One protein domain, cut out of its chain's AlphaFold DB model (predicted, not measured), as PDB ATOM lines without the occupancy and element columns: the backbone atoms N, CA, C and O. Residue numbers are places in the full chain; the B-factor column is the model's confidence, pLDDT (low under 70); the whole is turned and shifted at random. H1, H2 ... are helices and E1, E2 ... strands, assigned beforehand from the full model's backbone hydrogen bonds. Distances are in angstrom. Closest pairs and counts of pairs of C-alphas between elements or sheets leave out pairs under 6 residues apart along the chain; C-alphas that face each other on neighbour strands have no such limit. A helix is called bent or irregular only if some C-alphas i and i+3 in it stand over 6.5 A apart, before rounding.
ATOM      1  N   ALA A 320     -35.518 -24.576  26.585       78.81
ATOM      2  CA  ALA A 320     -35.495 -24.780  28.022       78.81
ATOM      3  C   ALA A 320     -36.682 -25.655  28.418       78.81
ATOM      4  O   ALA A 320     -37.766 -25.544  27.839       78.81
ATOM      5  N   CYS A 321     -36.482 -26.511  29.414       83.62
ATOM      6  CA  CYS A 321     -37.578 -27.198  30.076       83.62
ATOM      7  C   CYS A 321     -37.900 -26.446  31.366       83.62
ATOM      8  O   CYS A 321     -37.045 -26.339  32.242       83.62
ATOM      9  N   GLN A 322     -39.105 -25.889  31.467       82.50
ATOM     10  CA  GLN A 322     -39.556 -25.177  32.662       82.50
ATOM     11  C   GLN A 322     -40.521 -26.044  33.463       82.50
ATOM     12  O   GLN A 322     -41.440 -26.638  32.903       82.50
ATOM     13  N   GLN A 323     -40.335 -26.096  34.780       78.50
ATOM     14  CA  GLN A 323     -41.214 -26.820  35.694       78.50
ATOM     15  C   GLN A 323     -42.084 -25.843  36.488       78.50
ATOM     16  O   GLN A 323     -41.614 -24.807  36.950       78.50
ATOM     17  N   SER A 324     -43.347 -26.215  36.703       66.44
ATOM     18  CA  SER A 324     -44.229 -25.574  37.679       66.44
ATOM     19  C   SER A 324     -45.084 -26.637  38.371       66.44
ATOM     20  O   SER A 324     -46.098 -27.089  37.832       66.44
ATOM     21  N   GLY A 325     -44.676 -27.057  39.571       71.06
ATOM     22  CA  GLY A 325     -45.344 -28.129  40.319       71.06
ATOM     23  C   GLY A 325     -45.258 -29.479  39.595       71.06
ATOM     24  O   GLY A 325     -44.167 -29.923  39.237       71.06
ATOM     25  N   THR A 326     -46.406 -30.126  39.366       69.56
ATOM     26  CA  THR A 326     -46.520 -31.390  38.604       69.56
ATOM     27  C   THR A 326     -46.508 -31.199  37.087       69.56
ATOM     28  O   THR A 326     -46.508 -32.179  36.344       69.56
ATOM     29  N   ARG A 327     -46.492 -29.948  36.611       74.06
ATOM     30  CA  ARG A 327     -46.515 -29.605  35.189       74.06
ATOM     31  C   ARG A 327     -45.127 -29.221  34.705       74.06
ATOM     32  O   ARG A 327     -44.310 -28.681  35.453       74.06
ATOM     33  N   SER A 328     -44.898 -29.460  33.422       83.31
ATOM     34  CA  SER A 328     -43.704 -29.008  32.714       83.31
ATOM     35  C   SER A 328     -44.060 -28.308  31.415       83.31
ATOM     36  O   SER A 328     -45.168 -28.462  30.905       83.31
ATOM     37  N   ALA A 329     -43.112 -27.552  30.879       84.81
ATOM     38  CA  ALA A 329     -43.231 -26.860  29.613       84.81
ATOM     39  C   ALA A 329     -41.946 -27.013  28.805       84.81
ATOM     40  O   ALA A 329     -40.852 -26.803  29.330       84.81
ATOM     41  N   VAL A 330     -42.080 -27.307  27.514       87.12
ATOM     42  CA  VAL A 330     -40.996 -27.072  26.555       87.12
ATOM     43  C   VAL A 330     -41.120 -25.634  26.082       87.12
ATOM     44  O   VAL A 330     -42.149 -25.253  25.526       87.12
ATOM     45  N   VAL A 331     -40.072 -24.848  26.312       87.00
ATOM     46  CA  VAL A 331     -39.985 -23.439  25.928       87.00
ATOM     47  C   VAL A 331     -38.947 -23.286  24.831       87.00
ATOM     48  O   VAL A 331     -37.795 -23.693  24.992       87.00
ATOM     49  N   ASN A 332     -39.343 -22.675  23.721       85.62
ATOM     50  CA  ASN A 332     -38.427 -22.318  22.652       85.62
ATOM     51  C   ASN A 332     -37.922 -20.888  22.864       85.62
ATOM     52  O   ASN A 332     -38.641 -19.919  22.625       85.62
ATOM     53  N   ILE A 333     -36.676 -20.766  23.309       80.06
ATOM     54  CA  ILE A 333     -35.984 -19.481  23.483       80.06
ATOM     55  C   ILE A 333     -35.152 -19.105  22.246       80.06
ATOM     56  O   ILE A 333     -34.633 -17.995  22.158       80.06
ATOM     57  N   GLY A 334     -35.006 -20.031  21.294       72.50
ATOM     58  CA  GLY A 334     -34.245 -19.858  20.066       72.50
ATOM     59  C   GLY A 334     -35.074 -19.341  18.892       72.50
ATOM     60  O   GLY A 334     -36.290 -19.190  18.953       72.50
ATOM     61  N   ASN A 335     -34.380 -19.088  17.781       69.94
ATOM     62  CA  ASN A 335     -34.995 -18.652  16.521       69.94
ATOM     63  C   ASN A 335     -35.500 -19.821  15.663       69.94
ATOM     64  O   ASN A 335     -36.260 -19.612  14.722       69.94
ATOM     65  N   THR A 336     -35.061 -21.038  15.975       75.12
ATOM     66  CA  THR A 336     -35.401 -22.262  15.249       75.12
ATOM     67  C   THR A 336     -36.596 -22.930  15.935       75.12
ATOM     68  O   THR A 336     -36.535 -23.121  17.152       75.12
ATOM     69  N   PRO A 337     -37.679 -23.282  15.217       79.56
ATOM     70  CA  PRO A 337     -38.851 -23.910  15.823       79.56
ATOM     71  C   PRO A 337     -38.513 -25.289  16.399       79.56
ATOM     72  O   PRO A 337     -37.636 -25.984  15.891       79.56
ATOM     73  N   ILE A 338     -39.239 -25.704  17.437       83.75
ATOM     74  CA  ILE A 338     -39.205 -27.080  17.953       83.75
ATOM     75  C   ILE A 338     -40.444 -27.798  17.426       83.75
ATOM     76  O   ILE A 338     -41.553 -27.289  17.576       83.75
ATOM     77  N   VAL A 339     -40.281 -28.973  16.824       83.75
ATOM     78  CA  VAL A 339     -41.388 -29.795  16.329       83.75
ATOM     79  C   VAL A 339     -41.473 -31.073  17.143       83.75
ATOM     80  O   VAL A 339     -40.556 -31.896  17.151       83.75
ATOM     81  N   LEU A 340     -42.617 -31.247  17.796       85.19
ATOM     82  CA  LEU A 340     -42.975 -32.465  18.507       85.19
ATOM     83  C   LEU A 340     -44.104 -33.170  17.753       85.19
ATOM     84  O   LEU A 340     -45.070 -32.523  17.354       85.19
ATOM     85  N   ALA A 341     -44.013 -34.482  17.566       83.50
ATOM     86  CA  ALA A 341     -45.062 -35.288  16.955       83.50
ATOM     87  C   ALA A 341     -45.777 -36.122  18.013       83.50
ATOM     88  O   ALA A 341     -45.160 -36.901  18.734       83.50
ATOM     89  N   ASN A 342     -47.091 -35.966  18.074       81.19
ATOM     90  CA  ASN A 342     -47.977 -36.743  18.910       81.19
ATOM     91  C   ASN A 342     -48.807 -37.697  18.050       81.19
ATOM     92  O   ASN A 342     -49.524 -37.290  17.130       81.19
ATOM     93  N   THR A 343     -48.690 -38.975  18.360       70.25
ATOM     94  CA  THR A 343     -49.223 -40.092  17.565       70.25
ATOM     95  C   THR A 343     -50.202 -40.948  18.357       70.25
ATOM     96  O   THR A 343     -50.861 -41.827  17.808       70.25
ATOM     97  N   THR A 344     -50.292 -40.687  19.655       64.56
ATOM     98  CA  THR A 344     -51.251 -41.260  20.594       64.56
ATOM     99  C   THR A 344     -52.013 -40.095  21.236       64.56
ATOM    100  O   THR A 344     -51.559 -38.958  21.206       64.56
ATOM    101  N   ALA A 345     -53.214 -40.292  21.775       59.28
ATOM    102  CA  ALA A 345     -53.978 -39.199  22.395       59.28
ATOM    103  C   ALA A 345     -53.414 -38.818  23.783       59.28
ATOM    104  O   ALA A 345     -54.112 -38.855  24.789       59.28
ATOM    105  N   VAL A 346     -52.118 -38.523  23.862       55.06
ATOM    106  CA  VAL A 346     -51.418 -38.166  25.101       55.06
ATOM    107  C   VAL A 346     -51.915 -36.810  25.575       55.06
ATOM    108  O   VAL A 346     -52.070 -35.890  24.768       55.06
ATOM    109  N   ASN A 347     -52.133 -36.697  26.887       57.22
ATOM    110  CA  ASN A 347     -52.658 -35.517  27.571       57.22
ATOM    111  C   ASN A 347     -51.649 -34.352  27.565       57.22
ATOM    112  O   ASN A 347     -51.109 -33.943  28.593       57.22
ATOM    113  N   ILE A 348     -51.384 -33.782  26.395       61.66
ATOM    114  CA  ILE A 348     -50.879 -32.414  26.280       61.66
ATOM    115  C   ILE A 348     -52.033 -31.511  26.739       61.66
ATOM    116  O   ILE A 348     -53.179 -31.762  26.369       61.66
ATOM    117  N   LEU A 349     -51.763 -30.510  27.587       60.09
ATOM    118  CA  LEU A 349     -52.802 -29.658  28.186       60.09
ATOM    119  C   LEU A 349     -53.565 -28.887  27.103       60.09
ATOM    120  O   LEU A 349     -53.169 -27.778  26.769       60.09
ATOM    121  N   TYR A 350     -54.653 -29.448  26.570       56.62
ATOM    122  CA  TYR A 350     -55.449 -28.853  25.494       56.62
ATOM    123  C   TYR A 350     -56.314 -27.694  26.014       56.62
ATOM    124  O   TYR A 350     -57.541 -27.733  25.983       56.62
ATOM    125  N   ALA A 351     -55.664 -26.662  26.542       60.28
ATOM    126  CA  ALA A 351     -56.272 -25.409  26.947       60.28
ATOM    127  C   ALA A 351     -55.539 -24.268  26.223       60.28
ATOM    128  O   ALA A 351     -54.312 -24.205  26.291       60.28
ATOM    129  N   PRO A 352     -56.243 -23.334  25.558       53.16
ATOM    130  CA  PRO A 352     -55.617 -22.215  24.847       53.16
ATOM    131  C   PRO A 352     -54.672 -21.359  25.708       53.16
ATOM    132  O   PRO A 352     -53.718 -20.783  25.191       53.16
ATOM    133  N   SER A 353     -54.908 -21.288  27.024       57.62
ATOM    134  CA  SER A 353     -54.058 -20.589  28.001       57.62
ATOM    135  C   SER A 353     -52.774 -21.348  28.359       57.62
ATOM    136  O   SER A 353     -51.834 -20.767  28.901       57.62
ATOM    137  N   ALA A 354     -52.707 -22.642  28.042       65.25
ATOM    138  CA  ALA A 354     -51.559 -23.498  28.306       65.25
ATOM    139  C   ALA A 354     -50.458 -23.370  27.241       65.25
ATOM    140  O   ALA A 354     -49.388 -23.954  27.411       65.25
ATOM    141  N   TYR A 355     -50.697 -22.604  26.172       77.62
ATOM    142  CA  TYR A 355     -49.774 -22.452  25.055       77.62
ATOM    143  C   TYR A 355     -49.589 -20.990  24.656       77.62
ATOM    144  O   TYR A 355     -50.517 -20.176  24.674       77.62
ATOM    145  N   ARG A 356     -48.386 -20.675  24.191       83.00
ATOM    146  CA  ARG A 356     -48.093 -19.409  23.519       83.00
ATOM    147  C   ARG A 356     -47.244 -19.691  22.301       83.00
ATOM    148  O   ARG A 356     -46.285 -20.442  22.413       83.00
ATOM    149  N   ASN A 357     -47.575 -19.070  21.170       83.88
ATOM    150  CA  ASN A 357     -46.857 -19.241  19.909       83.88
ATOM    151  C   ASN A 357     -46.614 -20.722  19.554       83.88
ATOM    152  O   ASN A 357     -45.502 -21.113  19.212       83.88
ATOM    153  N   VAL A 358     -47.662 -21.545  19.632       87.12
ATOM    154  CA  VAL A 358     -47.611 -22.957  19.228       87.12
ATOM    155  C   VAL A 358     -48.591 -23.196  18.096       87.12
ATOM    156  O   VAL A 358     -49.772 -22.904  18.244       87.12
ATOM    157  N   THR A 359     -48.139 -23.783  16.992       87.25
ATOM    158  CA  THR A 359     -49.034 -24.246  15.927       87.25
ATOM    159  C   THR A 359     -49.236 -25.747  16.025       87.25
ATOM    160  O   THR A 359     -48.284 -26.521  15.964       87.25
ATOM    161  N   LYS A 360     -50.493 -26.160  16.175       87.88
ATOM    162  CA  LYS A 360     -50.927 -27.549  16.081       87.88
ATOM    163  C   LYS A 360     -51.333 -27.828  14.639       87.88
ATOM    164  O   LYS A 360     -52.228 -27.163  14.126       87.88
ATOM    165  N   ALA A 361     -50.716 -28.822  14.016       85.94
ATOM    166  CA  ALA A 361     -51.050 -29.279  12.673       85.94
ATOM    167  C   ALA A 361     -51.327 -30.782  12.689       85.94
ATOM    168  O   ALA A 361     -50.460 -31.578  13.050       85.94
ATOM    169  N   THR A 362     -52.534 -31.182  12.304       84.75
ATOM    170  CA  THR A 362     -52.931 -32.590  12.262       84.75
ATOM    171  C   THR A 362     -52.948 -33.077  10.820       84.75
ATOM    172  O   THR A 362     -53.649 -32.522   9.979       84.75
ATOM    173  N   TYR A 363     -52.202 -34.143  10.544       77.62
ATOM    174  CA  TYR A 363     -52.149 -34.801   9.242       77.62
ATOM    175  C   TYR A 363     -52.817 -36.164   9.316       77.62
ATOM    176  O   TYR A 363     -52.629 -36.911  10.279       77.62
ATOM    177  N   GLN A 364     -53.556 -36.498   8.265       74.56
ATOM    178  CA  GLN A 364     -54.064 -37.841   8.051       74.56
ATOM    179  C   GLN A 364     -53.064 -38.619   7.204       74.56
ATOM    180  O   GLN A 364     -52.713 -38.214   6.097       74.56
ATOM    181  N   VAL A 365     -52.588 -39.735   7.749       64.19
ATOM    182  CA  VAL A 365     -51.666 -40.642   7.066       64.19
ATOM    183  C   VAL A 365     -52.317 -42.019   7.043       64.19
ATOM    184  O   VAL A 365     -52.348 -42.732   8.046       64.19
ATOM    185  N   GLY A 366     -52.921 -42.361   5.901       67.00
ATOM    186  CA  GLY A 366     -53.812 -43.518   5.801       67.00
ATOM    187  C   GLY A 366     -55.002 -43.387   6.762       67.00
ATOM    188  O   GLY A 366     -55.695 -42.370   6.764       67.00
ATOM    189  N   ASN A 367     -55.206 -44.396   7.613       69.38
ATOM    190  CA  ASN A 367     -56.300 -44.446   8.597       69.38
ATOM    191  C   ASN A 367     -55.906 -43.910   9.988       69.38
ATOM    192  O   ASN A 367     -56.602 -44.167  10.967       69.38
ATOM    193  N   ARG A 368     -54.764 -43.222  10.117       67.75
ATOM    194  CA  ARG A 368     -54.262 -42.693  11.395       67.75
ATOM    195  C   ARG A 368     -54.049 -41.183  11.329       67.75
ATOM    196  O   ARG A 368     -53.773 -40.631  10.264       67.75
ATOM    197  N   LEU A 369     -54.141 -40.532  12.488       75.50
ATOM    198  CA  LEU A 369     -53.852 -39.110  12.659       75.50
ATOM    199  C   LEU A 369     -52.496 -38.933  13.344       75.50
ATOM    200  O   LEU A 369     -52.244 -39.520  14.394       75.50
ATOM    201  N   ALA A 370     -51.646 -38.092  12.764       77.88
ATOM    202  CA  ALA A 370     -50.423 -37.607  13.393       77.88
ATOM    203  C   ALA A 370     -50.582 -36.109  13.663       77.88
ATOM    204  O   ALA A 370     -50.862 -35.335  12.747       77.88
ATOM    205  N   THR A 371     -50.427 -35.694  14.917       83.50
ATOM    206  CA  THR A 371     -50.539 -34.287  15.314       83.50
ATOM    207  C   THR A 371     -49.165 -33.734  15.637       83.50
ATOM    208  O   THR A 371     -48.511 -34.208  16.555       83.50
ATOM    209  N   TYR A 372     -48.746 -32.700  14.929       84.88
ATOM    210  CA  TYR A 372     -47.487 -32.012  15.167       84.88
ATOM    211  C   TYR A 372     -47.741 -30.725  15.939       84.88
ATOM    212  O   TYR A 372     -48.680 -29.988  15.642       84.88
ATOM    213  N   TYR A 373     -46.886 -30.462  16.915       87.31
ATOM    214  CA  TYR A 373     -46.832 -29.227  17.679       87.31
ATOM    215  C   TYR A 373     -45.546 -28.508  17.310       87.31
ATOM    216  O   TYR A 373     -44.451 -29.001  17.577       87.31
ATOM    217  N   VAL A 374     -45.698 -27.352  16.680       86.75
ATOM    218  CA  VAL A 374     -44.611 -26.477  16.254       86.75
ATOM    219  C   VAL A 374     -44.525 -25.356  17.271       86.75
ATOM    220  O   VAL A 374     -45.368 -24.460  17.298       86.75
ATOM    221  N   VAL A 375     -43.543 -25.442  18.159       87.56
ATOM    222  CA  VAL A 375     -43.260 -24.422  19.165       87.56
ATOM    223  C   VAL A 375     -42.359 -23.380  18.517       87.56
ATOM    224  O   VAL A 375     -41.158 -23.599  18.336       87.56
ATOM    225  N   HIS A 376     -42.958 -22.257  18.132       84.38
ATOM    226  CA  HIS A 376     -42.270 -21.150  17.477       84.38
ATOM    227  C   HIS A 376     -41.372 -20.392  18.460       84.38
ATOM    228  O   HIS A 376     -41.428 -20.620  19.672       84.38
ATOM    229  N   ARG A 377     -40.566 -19.453  17.954       79.19
ATOM    230  CA  ARG A 377     -39.739 -18.569  18.793       79.19
ATOM    231  C   ARG A 377     -40.554 -17.922  19.924       79.19
ATOM    232  O   ARG A 377     -41.638 -17.373  19.700       79.19
ATOM    233  N   ASN A 378     -39.999 -17.941  21.136       79.25
ATOM    234  CA  ASN A 378     -40.630 -17.477  22.379       79.25
ATOM    235  C   ASN A 378     -41.949 -18.194  22.715       79.25
ATOM    236  O   ASN A 378     -42.793 -17.650  23.435       79.25
ATOM    237  N   GLY A 379     -42.166 -19.379  22.147       84.88
ATOM    238  CA  GLY A 379     -43.325 -20.207  22.418       84.88
ATOM    239  C   GLY A 379     -43.094 -21.173  23.568       84.88
ATOM    240  O   GLY A 379     -41.957 -21.525  23.884       84.88
ATOM    241  N   TYR A 380     -44.183 -21.620  24.185       87.44
ATOM    242  CA  TYR A 380     -44.143 -22.698  25.165       87.44
ATOM    243  C   TYR A 380     -45.309 -23.663  24.983       87.44
ATOM    244  O   TYR A 380     -46.440 -23.257  24.701       87.44
ATOM    245  N   LEU A 381     -45.009 -24.949  25.156       86.62
ATOM    246  CA  LEU A 381     -45.965 -26.048  25.127       86.62
ATOM    247  C   LEU A 381     -46.017 -26.702  26.509       86.62
ATOM    248  O   LEU A 381     -45.058 -27.364  26.905       86.62
ATOM    249  N   ASN A 382     -47.131 -26.527  27.225       84.94
ATOM    250  CA  ASN A 382     -47.322 -27.118  28.547       84.94
ATOM    251  C   ASN A 382     -47.829 -28.565  28.484       84.94
ATOM    252  O   ASN A 382     -48.696 -28.931  27.682       84.94
ATOM    253  N   PHE A 383     -47.358 -29.361  29.435       81.31
ATOM    254  CA  PHE A 383     -47.709 -30.757  29.627       81.31
ATOM    255  C   PHE A 383     -48.464 -30.966  30.940       81.31
ATOM    256  O   PHE A 383     -48.236 -30.264  31.928       81.31
ATOM    257  N   THR A 384     -49.356 -31.960  30.964       75.56
ATOM    258  CA  THR A 384     -50.047 -32.379  32.201       75.56
ATOM    259  C   THR A 384     -49.121 -33.086  33.190       75.56
ATOM    260  O   THR A 384     -49.453 -33.169  34.368       75.56
ATOM    261  N   GLN A 385     -47.975 -33.573  32.714       76.56
ATOM    262  CA  GLN A 385     -46.966 -34.292  33.484       76.56
ATOM    263  C   GLN A 385     -45.641 -33.523  33.478       76.56
ATOM    264  O   GLN A 385     -45.408 -32.662  32.622       76.56
ATOM    265  N   ASN A 386     -44.759 -33.831  34.429       80.19
ATOM    266  CA  ASN A 386     -43.429 -33.244  34.488       80.19
ATOM    267  C   ASN A 386     -42.405 -34.127  33.763       80.19
ATOM    268  O   ASN A 386     -42.037 -35.187  34.263       80.19
ATOM    269  N   PHE A 387     -41.910 -33.656  32.619       78.44
ATOM    270  CA  PHE A 387     -40.833 -34.300  31.866       78.44
ATOM    271  C   PHE A 387     -39.459 -33.672  32.127       78.44
ATOM    272  O   PHE A 387     -38.452 -34.279  31.782       78.44
ATOM    273  N   CYS A 388     -39.397 -32.492  32.755       80.25
ATOM    274  CA  CYS A 388     -38.155 -31.731  32.928       80.25
ATOM    275  C   CYS A 388     -37.169 -32.352  33.921       80.25
ATOM    276  O   CYS A 388     -35.994 -32.011  33.885       80.25
ATOM    277  N   ASN A 389     -37.627 -33.270  34.777       78.12
ATOM    278  CA  ASN A 389     -36.774 -33.950  35.757       78.12
ATOM    279  C   ASN A 389     -36.058 -35.181  35.179       78.12
ATOM    280  O   ASN A 389     -35.260 -35.809  35.872       78.12
ATOM    281  N   ALA A 390     -36.364 -35.569  33.939       79.00
ATOM    282  CA  ALA A 390     -35.715 -36.706  33.306       79.00
ATOM    283  C   ALA A 390     -34.285 -36.350  32.872       79.00
ATOM    284  O   ALA A 390     -34.061 -35.306  32.265       79.00
ATOM    285  N   LEU A 391     -33.340 -37.267  33.110       80.38
ATOM    286  CA  LEU A 391     -31.967 -37.176  32.588       80.38
ATOM    287  C   LEU A 391     -31.947 -37.074  31.053       80.38
ATOM    288  O   LEU A 391     -31.127 -36.356  30.488       80.38
ATOM    289  N   ASP A 392     -32.880 -37.765  30.391       85.62
ATOM    290  CA  ASP A 392     -33.144 -37.639  28.960       85.62
ATOM    291  C   ASP A 392     -34.617 -37.280  28.729       85.62
ATOM    292  O   ASP A 392     -35.511 -38.133  28.700       85.62
ATOM    293  N   ILE A 393     -34.861 -35.982  28.551       80.44
ATOM    294  CA  ILE A 393     -36.191 -35.431  28.286       80.44
ATOM    295  C   ILE A 393     -36.761 -35.992  26.975       80.44
ATOM    296  O   ILE A 393     -37.949 -36.301  26.914       80.44
ATOM    297  N   LYS A 394     -35.940 -36.190  25.932       83.81
ATOM    298  CA  LYS A 394     -36.418 -36.716  24.642       83.81
ATOM    299  C   LYS A 394     -36.895 -38.162  24.792       83.81
ATOM    300  O   LYS A 394     -37.956 -38.505  24.270       83.81
ATOM    301  N   ALA A 395     -36.165 -38.990  25.539       81.88
ATOM    302  CA  ALA A 395     -36.598 -40.351  25.852       81.88
ATOM    303  C   ALA A 395     -37.852 -40.381  26.740       81.88
ATOM    304  O   ALA A 395     -38.750 -41.186  26.488       81.88
ATOM    305  N   ALA A 396     -37.958 -39.493  27.733       81.38
ATOM    306  CA  ALA A 396     -39.132 -39.404  28.601       81.38
ATOM    307  C   ALA A 396     -40.404 -38.993  27.838       81.38
ATOM    308  O   ALA A 396     -41.453 -39.618  28.012       81.38
ATOM    309  N   LEU A 397     -40.306 -37.996  26.951       81.25
ATOM    310  CA  LEU A 397     -41.399 -37.597  26.059       81.25
ATOM    311  C   LEU A 397     -41.795 -38.762  25.140       81.25
ATOM    312  O   LEU A 397     -42.978 -39.088  25.023       81.25
ATOM    313  N   ARG A 398     -40.801 -39.452  24.563       80.50
ATOM    314  CA  ARG A 398     -41.011 -40.603  23.675       80.50
ATOM    315  C   ARG A 398     -41.750 -41.749  24.363       80.50
ATOM    316  O   ARG A 398     -42.675 -42.302  23.776       80.50
ATOM    317  N   ASN A 399     -41.378 -42.088  25.597       77.31
ATOM    318  CA  ASN A 399     -42.051 -43.132  26.381       77.31
ATOM    319  C   ASN A 399     -43.527 -42.804  26.640       77.31
ATOM    320  O   ASN A 399     -44.340 -43.700  26.838       77.31
ATOM    321  N   ASN A 400     -43.874 -41.520  26.582       76.06
ATOM    322  CA  ASN A 400     -45.236 -41.025  26.685       76.06
ATOM    323  C   ASN A 400     -45.830 -40.691  25.311       76.06
ATOM    324  O   ASN A 400     -46.739 -39.883  25.242       76.06
ATOM    325  N   GLY A 401     -45.336 -41.274  24.213       75.38
ATOM    326  CA  GLY A 401     -45.929 -41.142  22.877       75.38
ATOM    327  C   GLY A 401     -45.743 -39.785  22.189       75.38
ATOM    328  O   GLY A 401     -46.346 -39.555  21.139       75.38
ATOM    329  N   LEU A 402     -44.901 -38.908  22.743       80.44
ATOM    330  CA  LEU A 402     -44.571 -37.605  22.179       80.44
ATOM    331  C   LEU A 402     -43.126 -37.590  21.677       80.44
ATOM    332  O   LEU A 402     -42.169 -37.681  22.440       80.44
ATOM    333  N   TRP A 403     -42.952 -37.452  20.373       80.38
ATOM    334  CA  TRP A 403     -41.660 -37.605  19.719       80.38
ATOM    335  C   TRP A 403     -41.047 -36.249  19.417       80.38
ATOM    336  O   TRP A 403     -41.679 -35.409  18.783       80.38
ATOM    337  N   TRP A 404     -39.801 -36.038  19.830       80.62
ATOM    338  CA  TRP A 404     -39.038 -34.860  19.433       80.62
ATOM    339  C   TRP A 404     -38.515 -35.053  18.010       80.62
ATOM    340  O   TRP A 404     -37.560 -35.797  17.798       80.62
ATOM    341  N   VAL A 405     -39.158 -34.412  17.035       76.12
ATOM    342  CA  VAL A 405     -38.844 -34.578  15.606       76.12
ATOM    343  C   VAL A 405     -37.830 -33.545  15.134       76.12
ATOM    344  O   VAL A 405     -37.028 -33.835  14.251       76.12
ATOM    345  N   TYR A 406     -37.865 -32.343  15.713       74.12
ATOM    346  CA  TYR A 406     -36.994 -31.254  15.301       74.12
ATOM    347  C   TYR A 406     -36.795 -30.212  16.414       74.12
ATOM    348  O   TYR A 406     -37.730 -29.955  17.170       74.12
ATOM    349  N   PRO A 407     -35.625 -29.563  16.498       64.81
ATOM    350  CA  PRO A 407     -34.389 -29.978  15.846       64.81
ATOM    351  C   PRO A 407     -33.767 -31.224  16.469       64.81
ATOM    352  O   PRO A 407     -33.918 -31.462  17.699       64.81
TER     353      PRO A 407
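What this domain is: This is residues 320 to 407 of the 407 residues of an uncharacterized protein of Pyrobaculum sp (UniProt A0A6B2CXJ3). One strongly twisted antiparallel sheet of six strands is built round the long, bent strand E5, with the short helix H1 packed on it at E6. The hairpin E4 and E5 reaches toward one end of the longest axis, and the hairpin E1 and E2 lies toward the other. The printed part has 88 residues, with E1, E2, E3, E4, E5, H1 and E6 along the chain; the sheet is branched and the class is mostly strand. It is compact, with a radius of gyration of the C-alphas of 12.3 A and spans of 37 by 26 by 25 A.

Where its parts are: E5, residues 368 to 383, measures 22.8 A and bends by 140 degrees at residue 372. E4, residues 355 to 365, measures 25.7 A and bends by 71 degrees at residue 358. E2 is residues 327 to 332, 16.6 A, and E3 is residues 338 to 342, 13.1 A. E1, residues 320 to 324, 13.0 A, begins at C-alpha (-35.495, -24.780, 28.022). H1 is residues 393 to 399, 9.9 A. E6, residues 402 to 406, 12.0 A, ends at C-alpha (-36.994, -31.254, 15.301).

How they stand to each other: E2 and E3 lie on one side of E5, E4 on the other side. N 361 and O 372 of E4 and E5 are 2.9 A apart, N 340 and O 373 of E3 and E5 2.9 A, N 330 and O 381 of E2 and E5 3.0 A. Edge strands E1 and E6 are antiparallel to E2 and E3: N 322 and O 329 are 2.9 A apart, N 341 and O 403 2.8 A. H1 is on the sheet at a height of 8.0 A, slantwise to the strands, only just over E6, on which 3 of its C-alphas fall; their closest C-alphas, Lys 394 and Trp 404, are 6.1 A apart. In H1 every O i to N i+4 pair is within hydrogen-bond range.

The domain as a whole: The two C-alphas farthest apart, Gly 325 and Gly 366, are 38.7 A apart. The printed part has no cut. The link E3 to E4, residues 343 to 354, is long, and pLDDT is under 70 at residues 344 to 354 and 365 to 368, among others.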